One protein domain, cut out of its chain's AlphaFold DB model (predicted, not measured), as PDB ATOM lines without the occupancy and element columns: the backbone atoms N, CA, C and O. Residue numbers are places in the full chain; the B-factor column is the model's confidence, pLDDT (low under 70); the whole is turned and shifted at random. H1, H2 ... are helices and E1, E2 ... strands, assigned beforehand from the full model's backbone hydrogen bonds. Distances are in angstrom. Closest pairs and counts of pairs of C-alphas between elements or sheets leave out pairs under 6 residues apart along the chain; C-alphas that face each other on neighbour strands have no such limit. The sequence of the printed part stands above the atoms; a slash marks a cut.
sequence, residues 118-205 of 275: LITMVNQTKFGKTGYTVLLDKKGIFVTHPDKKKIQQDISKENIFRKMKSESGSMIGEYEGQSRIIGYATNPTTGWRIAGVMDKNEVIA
ATOM      1  N   LEU A 118      16.494  -5.138 -12.174       80.25
ATOM      2  CA  LEU A 118      15.870  -6.239 -12.907       80.25
ATOM      3  C   LEU A 118      14.339  -6.179 -12.827       80.25
ATOM      4  O   LEU A 118      13.664  -6.316 -13.846       80.25
ATOM      5  N   ILE A 119      13.783  -5.917 -11.642       84.44
ATOM      6  CA  ILE A 119      12.341  -5.720 -11.444       84.44
ATOM      7  C   ILE A 119      11.833  -4.561 -12.302       84.44
ATOM      8  O   ILE A 119      10.788  -4.679 -12.939       84.44
ATOM      9  N   THR A 120      12.568  -3.451 -12.346       84.44
ATOM     10  CA  THR A 120      12.200  -2.268 -13.130       84.44
ATOM     11  C   THR A 120      12.196  -2.587 -14.620       84.44
ATOM     12  O   THR A 120      11.201  -2.314 -15.287       84.44
ATOM     13  N   MET A 121      13.243  -3.241 -15.128       83.19
ATOM     14  CA  MET A 121      13.324  -3.673 -16.529       83.19
ATOM     15  C   MET A 121      12.171  -4.614 -16.906       83.19
ATOM     16  O   MET A 121      11.515  -4.427 -17.933       83.19
ATOM     17  N   VAL A 122      11.878  -5.601 -16.053       88.56
ATOM     18  CA  VAL A 122      10.770  -6.546 -16.255       88.56
ATOM     19  C   VAL A 122       9.422  -5.815 -16.252       88.56
ATOM     20  O   VAL A 122       8.621  -6.007 -17.162       88.56
ATOM     21  N   ASN A 123       9.183  -4.920 -15.290       85.81
ATOM     22  CA  ASN A 123       7.912  -4.198 -15.154       85.81
ATOM     23  C   ASN A 123       7.687  -3.131 -16.243       85.81
ATOM     24  O   ASN A 123       6.539  -2.811 -16.563       85.81
ATOM     25  N   GLN A 124       8.758  -2.570 -16.808       87.00
ATOM     26  CA  GLN A 124       8.686  -1.642 -17.943       87.00
ATOM     27  C   GLN A 124       8.402  -2.363 -19.265       87.00
ATOM     28  O   GLN A 124       7.871  -1.753 -20.194       87.00
ATOM     29  N   THR A 125       8.706  -3.659 -19.347       87.25
ATOM     30  CA  THR A 125       8.482  -4.456 -20.552       87.25
ATOM     31  C   THR A 125       7.007  -4.834 -20.671       87.25
ATOM     32  O   THR A 125       6.518  -5.765 -20.023       87.25
ATOM     33  N   LYS A 126       6.304  -4.105 -21.540       84.69
ATOM     34  CA  LYS A 126       4.919  -4.363 -21.940       84.69
ATOM     35  C   LYS A 126       4.864  -4.673 -23.426       84.69
ATOM     36  O   LYS A 126       5.592  -4.080 -24.217       84.69
ATOM     37  N   PHE A 127       3.971  -5.571 -23.805       83.69
ATOM     38  CA  PHE A 127       3.725  -5.914 -25.202       83.69
ATOM     39  C   PHE A 127       2.222  -5.980 -25.433       83.69
ATOM     40  O   PHE A 127       1.488  -6.578 -24.650       83.69
ATOM     41  N   GLY A 128       1.764  -5.332 -26.503       83.00
ATOM     42  CA  GLY A 128       0.337  -5.099 -26.691       83.00
ATOM     43  C   GLY A 128      -0.255  -4.214 -25.583       83.00
ATOM     44  O   GLY A 128       0.407  -3.322 -25.053       83.00
ATOM     45  N   LYS A 129      -1.518  -4.453 -25.243       84.75
ATOM     46  CA  LYS A 129      -2.321  -3.763 -24.230       84.75
ATOM     47  C   LYS A 129      -2.381  -4.540 -22.920       84.75
ATOM     48  O   LYS A 129      -2.322  -3.929 -21.858       84.75
ATOM     49  N   THR A 130      -2.519  -5.864 -22.985       86.50
ATOM     50  CA  THR A 130      -2.669  -6.742 -21.811       86.50
ATOM     51  C   THR A 130      -1.418  -7.545 -21.499       86.50
ATOM     52  O   THR A 130      -1.372  -8.200 -20.460       86.50
ATOM     53  N   GLY A 131      -0.414  -7.521 -22.377       91.62
ATOM     54  CA  GLY A 131       0.785  -8.316 -22.198       91.62
ATOM     55  C   GLY A 131       1.757  -7.719 -21.188       91.62
ATOM     56  O   GLY A 131       2.031  -6.514 -21.188       91.62
ATOM     57  N   TYR A 132       2.293  -8.576 -20.328       93.38
ATOM     58  CA  TYR A 132       3.200  -8.199 -19.253       93.38
ATOM     59  C   TYR A 132       4.274  -9.252 -19.014       93.38
ATOM     60  O   TYR A 132       4.109 -10.424 -19.350       93.38
ATOM     61  N   THR A 133       5.368  -8.833 -18.386       95.06
ATOM     62  CA  THR A 133       6.481  -9.716 -18.036       95.06
ATOM     63  C   THR A 133       6.480 -10.011 -16.539       95.06
ATOM     64  O   THR A 133       6.102  -9.171 -15.724       95.06
ATOM     65  N   VAL A 134       6.904 -11.216 -16.178       94.06
ATOM     66  CA  VAL A 134       7.092 -11.679 -14.801       94.06
ATOM     67  C   VAL A 134       8.484 -12.276 -14.644       94.06
ATOM     68  O   VAL A 134       9.079 -12.763 -15.610       94.06
ATOM     69  N   LEU A 135       8.981 -12.269 -13.412       93.06
ATOM     70  CA  LEU A 135      10.200 -12.973 -13.028       93.06
ATOM     71  C   LEU A 135       9.848 -14.027 -11.984       93.06
ATOM     72  O   LEU A 135       9.200 -13.721 -10.982       93.06
ATOM     73  N   LEU A 136      10.291 -15.251 -12.228       93.12
ATOM     74  CA  LEU A 136      10.086 -16.414 -11.380       93.12
ATOM     75  C   LEU A 136      11.433 -16.938 -10.900       93.12
ATOM     76  O   LEU A 136      12.398 -16.976 -11.668       93.12
ATOM     77  N   ASP A 137      11.483 -17.397  -9.657       90.12
ATOM     78  CA  ASP A 137      12.639 -18.128  -9.160       90.12
ATOM     79  C   ASP A 137      12.699 -19.560  -9.741       90.12
ATOM     80  O   ASP A 137      11.858 -19.997 -10.542       90.12
ATOM     81  N   LYS A 138      13.710 -20.332  -9.330       90.62
ATOM     82  CA  LYS A 138      13.870 -21.716  -9.802       90.62
ATOM     83  C   LYS A 138      12.752 -22.656  -9.336       90.62
ATOM     84  O   LYS A 138      12.537 -23.681  -9.986       90.62
ATOM     85  N   LYS A 139      12.064 -22.321  -8.239       91.12
ATOM     86  CA  LYS A 139      10.992 -23.108  -7.613       91.12
ATOM     87  C   LYS A 139       9.612 -22.765  -8.172       91.12
ATOM     88  O   LYS A 139       8.708 -23.573  -8.013       91.12
ATOM     89  N   GLY A 140       9.468 -21.638  -8.864       93.12
ATOM     90  CA  GLY A 140       8.191 -21.149  -9.378       93.12
ATOM     91  C   GLY A 140       7.520 -20.134  -8.460       93.12
ATOM     92  O   GLY A 140       6.307 -19.978  -8.531       93.12
ATOM     93  N   ILE A 141       8.282 -19.447  -7.611       92.81
ATOM     94  CA  ILE A 141       7.802 -18.313  -6.824       92.81
ATOM     95  C   ILE A 141       7.956 -17.029  -7.638       92.81
ATOM     96  O   ILE A 141       9.001 -16.794  -8.250       92.81
ATOM     97  N   PHE A 142       6.937 -16.171  -7.633       92.12
ATOM     98  CA  PHE A 142       7.046 -14.848  -8.247       92.12
ATOM     99  C   PHE A 142       8.010 -13.945  -7.483       92.12
ATOM    100  O   PHE A 142       7.756 -13.553  -6.344       92.12
ATOM    101  N   VAL A 143       9.070 -13.537  -8.170       90.06
ATOM    102  CA  VAL A 143      10.011 -12.515  -7.712       90.06
ATOM    103  C   VAL A 143       9.481 -11.118  -8.030       90.06
ATOM    104  O   VAL A 143       9.511 -10.230  -7.185       90.06
ATOM    105  N   THR A 144       8.938 -10.927  -9.237       90.25
ATOM    106  CA  THR A 144       8.153  -9.737  -9.579       90.25
ATOM    107  C   THR A 144       6.961 -10.090 -10.449       90.25
ATOM    108  O   THR A 144       7.018 -10.992 -11.291       90.25
ATOM    109  N   HIS A 145       5.882  -9.346 -10.232       91.75
ATOM    110  CA  HIS A 145       4.641  -9.439 -10.972       91.75
ATOM    111  C   HIS A 145       3.984  -8.040 -11.028       91.75
ATOM    112  O   HIS A 145       4.026  -7.324 -10.024       91.75
ATOM    113  N   PRO A 146       3.351  -7.636 -12.152       88.62
ATOM    114  CA  PRO A 146       2.656  -6.345 -12.252       88.62
ATOM    115  C   PRO A 146       1.584  -6.134 -11.172       88.62
ATOM    116  O   PRO A 146       1.473  -5.056 -10.593       88.62
ATOM    117  N   ASP A 147       0.809  -7.179 -10.875       89.62
ATOM    118  CA  ASP A 147       0.003  -7.260  -9.653       89.62
ATOM    119  C   ASP A 147       0.885  -7.603  -8.442       89.62
ATOM    120  O   ASP A 147       1.323  -8.745  -8.282       89.62
ATOM    121  N   LYS A 148       1.096  -6.614  -7.567       86.56
ATOM    122  CA  LYS A 148       1.904  -6.744  -6.346       86.56
ATOM    123  C   LYS A 148       1.402  -7.832  -5.394       86.56
ATOM    124  O   LYS A 148       2.204  -8.363  -4.635       86.56
ATOM    125  N   LYS A 149       0.113  -8.194  -5.430       90.44
ATOM    126  CA  LYS A 149      -0.457  -9.246  -4.567       90.44
ATOM    127  C   LYS A 149       0.051 -10.643  -4.912       90.44
ATOM    128  O   LYS A 149      -0.083 -11.555  -4.098       90.44
ATOM    129  N   LYS A 150       0.600 -10.813  -6.117       90.19
ATOM    130  CA  LYS A 150       1.144 -12.084  -6.589       90.19
ATOM    131  C   LYS A 150       2.618 -12.282  -6.296       90.19
ATOM    132  O   LYS A 150       3.102 -13.400  -6.430       90.19
ATOM    133  N   ILE A 151       3.335 -11.235  -5.901       89.31
ATOM    134  CA  ILE A 151       4.733 -11.366  -5.489       89.31
ATOM    135  C   ILE A 151       4.792 -12.352  -4.308       89.31
ATOM    136  O   ILE A 151       3.932 -12.316  -3.432       89.31
ATOM    137  N   GLN A 152       5.774 -13.257  -4.322       88.38
ATOM    138  CA  GLN A 152       5.924 -14.406  -3.415       88.38
ATOM    139  C   GLN A 152       4.876 -15.529  -3.535       88.38
ATOM    140  O   GLN A 152       4.961 -16.510  -2.798       88.38
ATOM    141  N   GLN A 153       3.916 -15.458  -4.465       93.38
ATOM    142  CA  GLN A 153       3.020 -16.594  -4.700       93.38
ATOM    143  C   GLN A 153       3.732 -17.727  -5.445       93.38
ATOM    144  O   GLN A 153       4.540 -17.489  -6.346       93.38
ATOM    145  N   ASP A 154       3.381 -18.959  -5.074       94.31
ATOM    146  CA  ASP A 154       3.904 -20.196  -5.646       94.31
ATOM    147  C   ASP A 154       3.021 -20.698  -6.797       94.31
ATOM    148  O   ASP A 154       1.854 -21.039  -6.596       94.31
ATOM    149  N   ILE A 155       3.602 -20.795  -7.995       94.50
ATOM    150  CA  ILE A 155       2.969 -21.378  -9.185       94.50
ATOM    151  C   ILE A 155       3.601 -22.709  -9.613       94.50
ATOM    152  O   ILE A 155       3.326 -23.206 -10.704       94.50
ATOM    153  N   SER A 156       4.415 -23.346  -8.772       93.75
ATOM    154  CA  SER A 156       5.070 -24.636  -9.048       93.75
ATOM    155  C   SER A 156       4.092 -25.759  -9.425       93.75
ATOM    156  O   SER A 156       4.426 -26.711 -10.147       93.75
ATOM    157  N   LYS A 157       2.852 -25.657  -8.938       92.88
ATOM    158  CA  LYS A 157       1.765 -26.599  -9.219       92.88
ATOM    159  C   LYS A 157       1.013 -26.285 -10.510       92.88
ATOM    160  O   LYS A 157       0.369 -27.188 -11.044       92.88
ATOM    161  N   GLU A 158       1.133 -25.066 -11.027       91.69
ATOM    162  CA  GLU A 158       0.474 -24.649 -12.258       91.69
ATOM    163  C   GLU A 158       1.054 -25.383 -13.469       91.69
ATOM    164  O   GLU A 158       2.266 -25.583 -13.611       91.69
ATOM    165  N   ASN A 159       0.175 -25.766 -14.397       91.00
ATOM    166  CA  ASN A 159       0.582 -26.489 -15.602       91.00
ATOM    167  C   ASN A 159       1.526 -25.649 -16.477       91.00
ATOM    168  O   ASN A 159       2.424 -26.186 -17.124       91.00
ATOM    169  N   ILE A 160       1.338 -24.324 -16.473       91.62
ATOM    170  CA  ILE A 160       2.179 -23.387 -17.220       91.62
ATOM    171  C   ILE A 160       3.634 -23.441 -16.754       91.62
ATOM    172  O   ILE A 160       4.517 -23.605 -17.588       91.62
ATOM    173  N   PHE A 161       3.893 -23.437 -15.444       93.50
ATOM    174  CA  PHE A 161       5.253 -23.517 -14.912       93.50
ATOM    175  C   PHE A 161       5.889 -24.886 -15.166       93.50
ATOM    176  O   PHE A 161       7.032 -24.979 -15.605       93.50
ATOM    177  N   ARG A 162       5.133 -25.975 -14.974       91.81
ATOM    178  CA  ARG A 162       5.630 -27.347 -15.192       91.81
ATOM    179  C   ARG A 162       6.062 -27.621 -16.630       91.81
ATOM    180  O   ARG A 162       6.853 -28.537 -16.859       91.81
ATOM    181  N   LYS A 163       5.538 -26.862 -17.593       91.50
ATOM    182  CA  LYS A 163       5.921 -26.930 -19.006       91.50
ATOM    183  C   LYS A 163       7.153 -26.072 -19.336       91.50
ATOM    184  O   LYS A 163       7.755 -26.296 -20.382       91.50
ATOM    185  N   MET A 164       7.589 -25.178 -18.440       92.31
ATOM    186  CA  MET A 164       8.790 -24.342 -18.592       92.31
ATOM    187  C   MET A 164      10.088 -25.091 -18.243       92.31
ATOM    188  O   MET A 164      10.806 -24.741 -17.299       92.31
ATOM    189  N   LYS A 165      10.370 -26.176 -18.971       87.44
ATOM    190  CA  LYS A 165      11.510 -27.067 -18.687       87.44
ATOM    191  C   LYS A 165      12.778 -26.742 -19.478       87.44
ATOM    192  O   LYS A 165      13.852 -27.130 -19.034       87.44
ATOM    193  N   SER A 166      12.663 -26.088 -20.632       90.94
ATOM    194  CA  SER A 166      13.811 -25.746 -21.477       90.94
ATOM    195  C   SER A 166      14.432 -24.397 -21.094       90.94
ATOM    196  O   SER A 166      13.899 -23.640 -20.279       90.94
ATOM    197  N   GLU A 167      15.588 -24.089 -21.686       92.62
ATOM    198  CA  GLU A 167      16.233 -22.778 -21.534       92.62
ATOM    199  C   GLU A 167      15.385 -21.646 -22.111       92.62
ATOM    200  O   GLU A 167      15.414 -20.533 -21.609       92.62
ATOM    201  N   SER A 168      14.589 -21.915 -23.141       96.38
ATOM    202  CA  SER A 168      13.585 -20.983 -23.641       96.38
ATOM    203  C   SER A 168      12.458 -21.730 -24.337       96.38
ATOM    204  O   SER A 168      12.578 -22.916 -24.661       96.38
ATOM    205  N   GLY A 169      11.340 -21.048 -24.545       95.75
ATOM    206  CA  GLY A 169      10.232 -21.600 -25.304       95.75
ATOM    207  C   GLY A 169       9.020 -20.689 -25.317       95.75
ATOM    208  O   GLY A 169       8.986 -19.633 -24.688       95.75
ATOM    209  N   SER A 170       7.999 -21.131 -26.037       94.88
ATOM    210  CA  SER A 170       6.691 -20.502 -26.026       94.88
ATOM    211  C   SER A 170       5.597 -21.557 -26.012       94.88
ATOM    212  O   SER A 170       5.787 -22.702 -26.425       94.88
ATOM    213  N   MET A 171       4.448 -21.182 -25.469       94.44
ATOM    214  CA  MET A 171       3.305 -22.068 -25.331       94.44
ATOM    215  C   MET A 171       2.010 -21.274 -25.275       94.44
ATOM    216  O   MET A 171       1.982 -20.119 -24.857       94.44
ATOM    217  N   ILE A 172       0.922 -21.935 -25.656       94.00
ATOM    218  CA  ILE A 172      -0.432 -21.476 -25.369       94.00
ATOM    219  C   ILE A 172      -0.948 -22.317 -24.204       94.00
ATOM    220  O   ILE A 172      -0.818 -23.544 -24.213       94.00
ATOM    221  N   GLY A 173      -1.502 -21.667 -23.189       91.25
ATOM    222  CA  GLY A 173      -2.025 -22.345 -22.013       91.25
ATOM    223  C   GLY A 173      -3.051 -21.507 -21.271       91.25
ATOM    224  O   GLY A 173      -3.060 -20.285 -21.370       91.25
ATOM    225  N   GLU A 174      -3.906 -22.185 -20.517       91.31
ATOM    226  CA  GLU A 174      -4.813 -21.534 -19.579       91.31
ATOM    227  C   GLU A 174      -4.023 -21.041 -18.364       91.31
ATOM    228  O   GLU A 174      -3.293 -21.810 -17.733       91.31
ATOM    229  N   TYR A 175      -4.170 -19.757 -18.047       90.31
ATOM    230  CA  TYR A 175      -3.661 -19.142 -16.827       90.31
ATOM    231  C   TYR A 175      -4.680 -18.106 -16.353       90.31
ATOM    232  O   TYR A 175      -5.100 -17.245 -17.127       90.31
ATOM    233  N   GLU A 176      -5.108 -18.225 -15.095       86.50
ATOM    234  CA  GLU A 176      -6.179 -17.402 -14.502       86.50
ATOM    235  C   GLU A 176      -7.523 -17.482 -15.242       86.50
ATOM    236  O   GLU A 176      -8.237 -16.491 -15.382       86.50
ATOM    237  N   GLY A 177      -7.861 -18.672 -15.748       87.94
ATOM    238  CA  GLY A 177      -9.108 -18.908 -16.482       87.94
ATOM    239  C   GLY A 177      -9.177 -18.218 -17.848       87.94
ATOM    240  O   GLY A 177     -10.269 -18.051 -18.387       87.94
ATOM    241  N   GLN A 178      -8.037 -17.775 -18.382       90.44
ATOM    242  CA  GLN A 178      -7.928 -17.190 -19.713       90.44
ATOM    243  C   GLN A 178      -6.852 -17.914 -20.525       90.44
ATOM    244  O   GLN A 178      -5.759 -18.203 -20.028       90.44
ATOM    245  N   SER A 179      -7.123 -18.126 -21.814       93.25
ATOM    246  CA  SER A 179      -6.138 -18.645 -22.761       93.25
ATOM    247  C   SER A 179      -5.048 -17.597 -23.009       93.25
ATOM    248  O   SER A 179      -5.253 -16.618 -23.730       93.25
ATOM    249  N   ARG A 180      -3.851 -17.832 -22.475       94.06
ATOM    250  CA  ARG A 180      -2.679 -16.966 -22.630       94.06
ATOM    251  C   ARG A 180      -1.667 -17.548 -23.608       94.06
ATOM    252  O   ARG A 180      -1.517 -18.763 -23.734       94.06
ATOM    253  N   ILE A 181      -0.929 -16.659 -24.259       93.62
ATOM    254  CA  ILE A 181       0.340 -16.972 -24.915       93.62
ATOM    255  C   ILE A 181       1.444 -16.624 -23.926       93.62
ATOM    256  O   ILE A 181       1.481 -15.511 -23.401       93.62
ATOM    257  N   ILE A 182       2.322 -17.585 -23.656       94.94
ATOM    258  CA  ILE A 182       3.408 -17.443 -22.695       94.94
ATOM    259  C   ILE A 182       4.720 -17.755 -23.401       94.94
ATOM    260  O   ILE A 182       4.907 -18.867 -23.891       94.94
ATOM    261  N   GLY A 183       5.620 -16.779 -23.459       94.88
ATOM    262  CA  GLY A 183       7.016 -16.969 -23.850       94.88
ATOM    263  C   GLY A 183       7.898 -16.939 -22.610       94.88
ATOM    264  O   GLY A 183       7.601 -16.193 -21.684       94.88
ATOM    265  N   TYR A 184       8.961 -17.733 -22.556       95.81
ATOM    266  CA  TYR A 184       9.858 -17.744 -21.404       95.81
ATOM    267  C   TYR A 184      11.315 -17.987 -21.784       95.81
ATOM    268  O   TYR A 184      11.616 -18.596 -22.812       95.81
ATOM    269  N   ALA A 185      12.205 -17.528 -20.908       95.56
ATOM    270  CA  ALA A 185      13.630 -17.809 -20.923       95.56
ATOM    271  C   ALA A 185      14.119 -18.086 -19.494       95.56
ATOM    272  O   ALA A 185      13.766 -17.367 -18.559       95.56
ATOM    273  N   THR A 186      14.931 -19.124 -19.334       94.81
ATOM    274  CA  THR A 186      15.513 -19.594 -18.077       94.81
ATOM    275  C   THR A 186      16.998 -19.255 -18.060       94.81
ATOM    276  O   THR A 186      17.735 -19.626 -18.970       94.81
ATOM    277  N   ASN A 187      17.465 -18.582 -17.011       90.62
ATOM    278  CA  ASN A 187      18.886 -18.366 -16.789       90.62
ATOM    279  C   ASN A 187      19.535 -19.668 -16.274       90.62
ATOM    280  O   ASN A 187      19.119 -20.162 -15.223       90.62
ATOM    281  N   PRO A 188      20.563 -20.222 -16.945       87.75
ATOM    282  CA  PRO A 188      21.155 -21.507 -16.559       87.75
ATOM    283  C   PRO A 188      21.943 -21.445 -15.241       87.75
ATOM    284  O   PRO A 188      22.115 -22.465 -14.579       87.75
ATOM    285  N   THR A 189      22.404 -20.259 -14.835       84.56
ATOM    286  CA  THR A 189      23.211 -20.066 -13.623       84.56
ATOM    287  C   THR A 189      22.346 -20.014 -12.364       84.56
ATOM    288  O   THR A 189      22.679 -20.645 -11.362       84.56
ATOM    289  N   THR A 190      21.243 -19.260 -12.392       85.81
ATOM    290  CA  THR A 190      20.362 -19.072 -11.224       85.81
ATOM    291  C   THR A 190      19.137 -19.989 -11.244       85.81
ATOM    292  O   THR A 190      18.533 -20.248 -10.204       85.81
ATOM    293  N   GLY A 191      18.753 -20.488 -12.422       89.19
ATOM    294  CA  GLY A 191      17.492 -21.195 -12.649       89.19
ATOM    295  C   GLY A 191      16.266 -20.277 -12.683       89.19
ATOM    296  O   GLY A 191      15.144 -20.775 -12.778       89.19
ATOM    297  N   TRP A 192      16.455 -18.957 -12.593       91.25
ATOM    298  CA  TRP A 192      15.365 -17.987 -12.672       91.25
ATOM    299  C   TRP A 192      14.797 -17.912 -14.080       91.25
ATOM    300  O   TRP A 192      15.521 -18.076 -15.063       91.25
ATOM    301  N   ARG A 193      13.500 -17.637 -14.175       93.12
ATOM    302  CA  ARG A 193      12.771 -17.584 -15.439       93.12
ATOM    303  C   ARG A 193      12.137 -16.220 -15.625       93.12
ATOM    304  O   ARG A 193      11.369 -15.774 -14.779       93.12
ATOM    305  N   ILE A 194      12.416 -15.589 -16.756       94.00
ATOM    306  CA  ILE A 194      11.652 -14.440 -17.232       94.00
ATOM    307  C   ILE A 194      10.567 -14.995 -18.144       94.00
ATOM    308  O   ILE A 194      10.875 -15.738 -19.077       94.00
ATOM    309  N   ALA A 195       9.310 -14.655 -17.876       94.75
ATOM    310  CA  ALA A 195       8.193 -15.070 -18.712       94.75
ATOM    311  C   ALA A 195       7.365 -13.861 -19.140       94.75
ATOM    312  O   ALA A 195       7.016 -13.012 -18.326       94.75
ATOM    313  N   GLY A 196       7.046 -13.790 -20.427       94.94
ATOM    314  CA  GLY A 196       6.084 -12.850 -20.969       94.94
ATOM    315  C   GLY A 196       4.730 -13.518 -21.147       94.94
ATOM    316  O   GLY A 196       4.655 -14.604 -21.714       94.94
ATOM    317  N   VAL A 197       3.671 -12.876 -20.665       94.31
ATOM    318  CA  VAL A 197       2.297 -13.386 -20.668       94.31
ATOM    319  C   VAL A 197       1.418 -12.411 -21.437       94.31
ATOM    320  O   VAL A 197       1.374 -11.236 -21.092       94.31
ATOM    321  N   MET A 198       0.707 -12.880 -22.462       93.31
ATOM    322  CA  MET A 198      -0.211 -12.066 -23.270       93.31
ATOM    323  C   MET A 198      -1.548 -12.789 -23.459       93.31
ATOM    324  O   MET A 198      -1.592 -14.017 -23.534       93.31
ATOM    325  N   ASP A 199      -2.654 -12.049 -23.539       92.94
ATOM    326  CA  ASP A 199      -3.947 -12.622 -23.923       92.94
ATOM    327  C   ASP A 199      -3.935 -13.084 -25.391       92.94
ATOM    328  O   ASP A 199      -3.595 -12.324 -26.301       92.94
ATOM    329  N   LYS A 200      -4.334 -14.335 -25.643       90.88
ATOM    330  CA  LYS A 200      -4.456 -14.864 -27.007       90.88
ATOM    331  C   LYS A 200      -5.497 -14.094 -27.826       90.88
ATOM    332  O   LYS A 200      -5.287 -13.867 -29.016       90.88
ATOM    333  N   ASN A 201      -6.607 -13.696 -27.208       89.12
ATOM    334  CA  ASN A 201      -7.683 -12.966 -27.874       89.12
ATOM    335  C   ASN A 201      -7.224 -11.581 -28.315       89.12
ATOM    336  O   ASN A 201      -7.668 -11.097 -29.351       89.12
ATOM    337  N   GLU A 202      -6.299 -10.964 -27.579       88.31
ATOM    338  CA  GLU A 202      -5.707  -9.698 -27.989       88.31
ATOM    339  C   GLU A 202      -4.883  -9.859 -29.270       88.31
ATOM    340  O   GLU A 202      -5.051  -9.075 -30.204       88.31
ATOM    341  N   VAL A 203      -4.035 -10.888 -29.352       85.19
ATOM    342  CA  VAL A 203      -3.255 -11.164 -30.569       85.19
ATOM    343  C   VAL A 203      -4.178 -11.362 -31.767       85.19
ATOM    344  O   VAL A 203      -3.945 -10.800 -32.836       85.19
ATOM    345  N   ILE A 204      -5.265 -12.114 -31.576       83.56
ATOM    346  CA  ILE A 204      -6.268 -12.348 -32.619       83.56
ATOM    347  C   ILE A 204      -6.986 -11.047 -32.998       83.56
ATOM    348  O   ILE A 204      -7.149 -10.776 -34.184       83.56
ATOM    349  N   ALA A 205      -7.381 -10.223 -32.026       84.25
ATOM    350  CA  ALA A 205      -8.064  -8.953 -32.270       84.25
ATOM    351  C   ALA A 205      -7.164  -7.924 -32.971       84.25
ATOM    352  O   ALA A 205      -7.642  -7.134 -33.780       84.25
TER     353      ALA A 205
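What this domain is: This is residues 118 to 205 of the 275 residues of the protein "HAMP domain-containing protein" of Peribacillus simplex (UniProt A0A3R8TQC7). A strongly twisted, curled sheet of five strands makes the core, with the short helix H1 lying along E1 on one face and the smaller H2 on the opposite face, near the edge strand E3. The long stretch of residues 145 to 158 runs from E2, at one edge, to H2 near the other edge, and H3 lies at one end of the longest axis, opposite the loop around Thr 189. The 88 printed residues hold three named helices and five named strands in the order H1 E1 E2 H2 E3 E4 E5 H3, a mixed class of helices and strands. The sheet runs E2, E1, E5, E4, E3, all antiparallel. The whole is compact, with a radius of gyration of the C-alphas of 12.1 A and spans of 38 by 26 by 22 A.

Where its parts are: The longest strand is E4, residues 178 to 186, 23.6 A from first to last C-alpha. Beside it run E5, residues 193 to 199, 19.4 A, and E3, residues 168 to 175, 18.6 A. E1, residues 131 to 136, measures 16.4 A, and E2 is the short strand of residues 142 to 144. H1, residues 118 to 124, begins at C-alpha 118 (15.870, -6.239, -12.907); H2 is residues 159 to 163. H3, residues 200 to 205, ends at C-alpha 205 (-8.064, -8.953, -32.270).

How they stand to each other: E3, E4 and E5 form a meander, each strand the antiparallel neighbour of the one before. E4 and E5 are a hairpin, with N 183 and O 196 3.0 A apart. E3 and E4 are a hairpin too, with N 171 and O 182 at 2.8 A; E3 bends by 72 degrees at residue 172 and E4 by 51 degrees at residue 181. On the other side of E5 lies E1, at 154 degrees between directions, with N 134 and O 195 at 2.8 A. The hairpin E1 and E2 has N 143 and O 135 at 2.8 A. The edge strands E2 and E3 are apart. H1 is on the sheet at a height of 7.5 A, over E1 and along it at 3 degrees on the local plane; their closest C-alphas are those of Val 122 and Thr 133, 5.6 A. H2 is on the opposite face at a height of 7.4 A, over none of the strands, its Ile 160 closest to Gly 173 of E3 with C-alphas 6.5 A apart. H3 is on the same face as H1, only just over none, with 2 of its C-alphas falling on E4; the C-alphas of Lys 200 and Arg 180 are its closest to E4, at 5.2 A. The three helices are apart from one another, and in each of them every O i to N i+4 pair is within hydrogen-bond range.

The domain as a whole: The two C-alphas farthest apart are those of Thr 189 and Ala 205, 38.1 A. The printed part has no cut. The link from E2 to H2, 14 residues, is the long one. The mean pLDDT of the printed part is 90.6, and no printed residue is under 70.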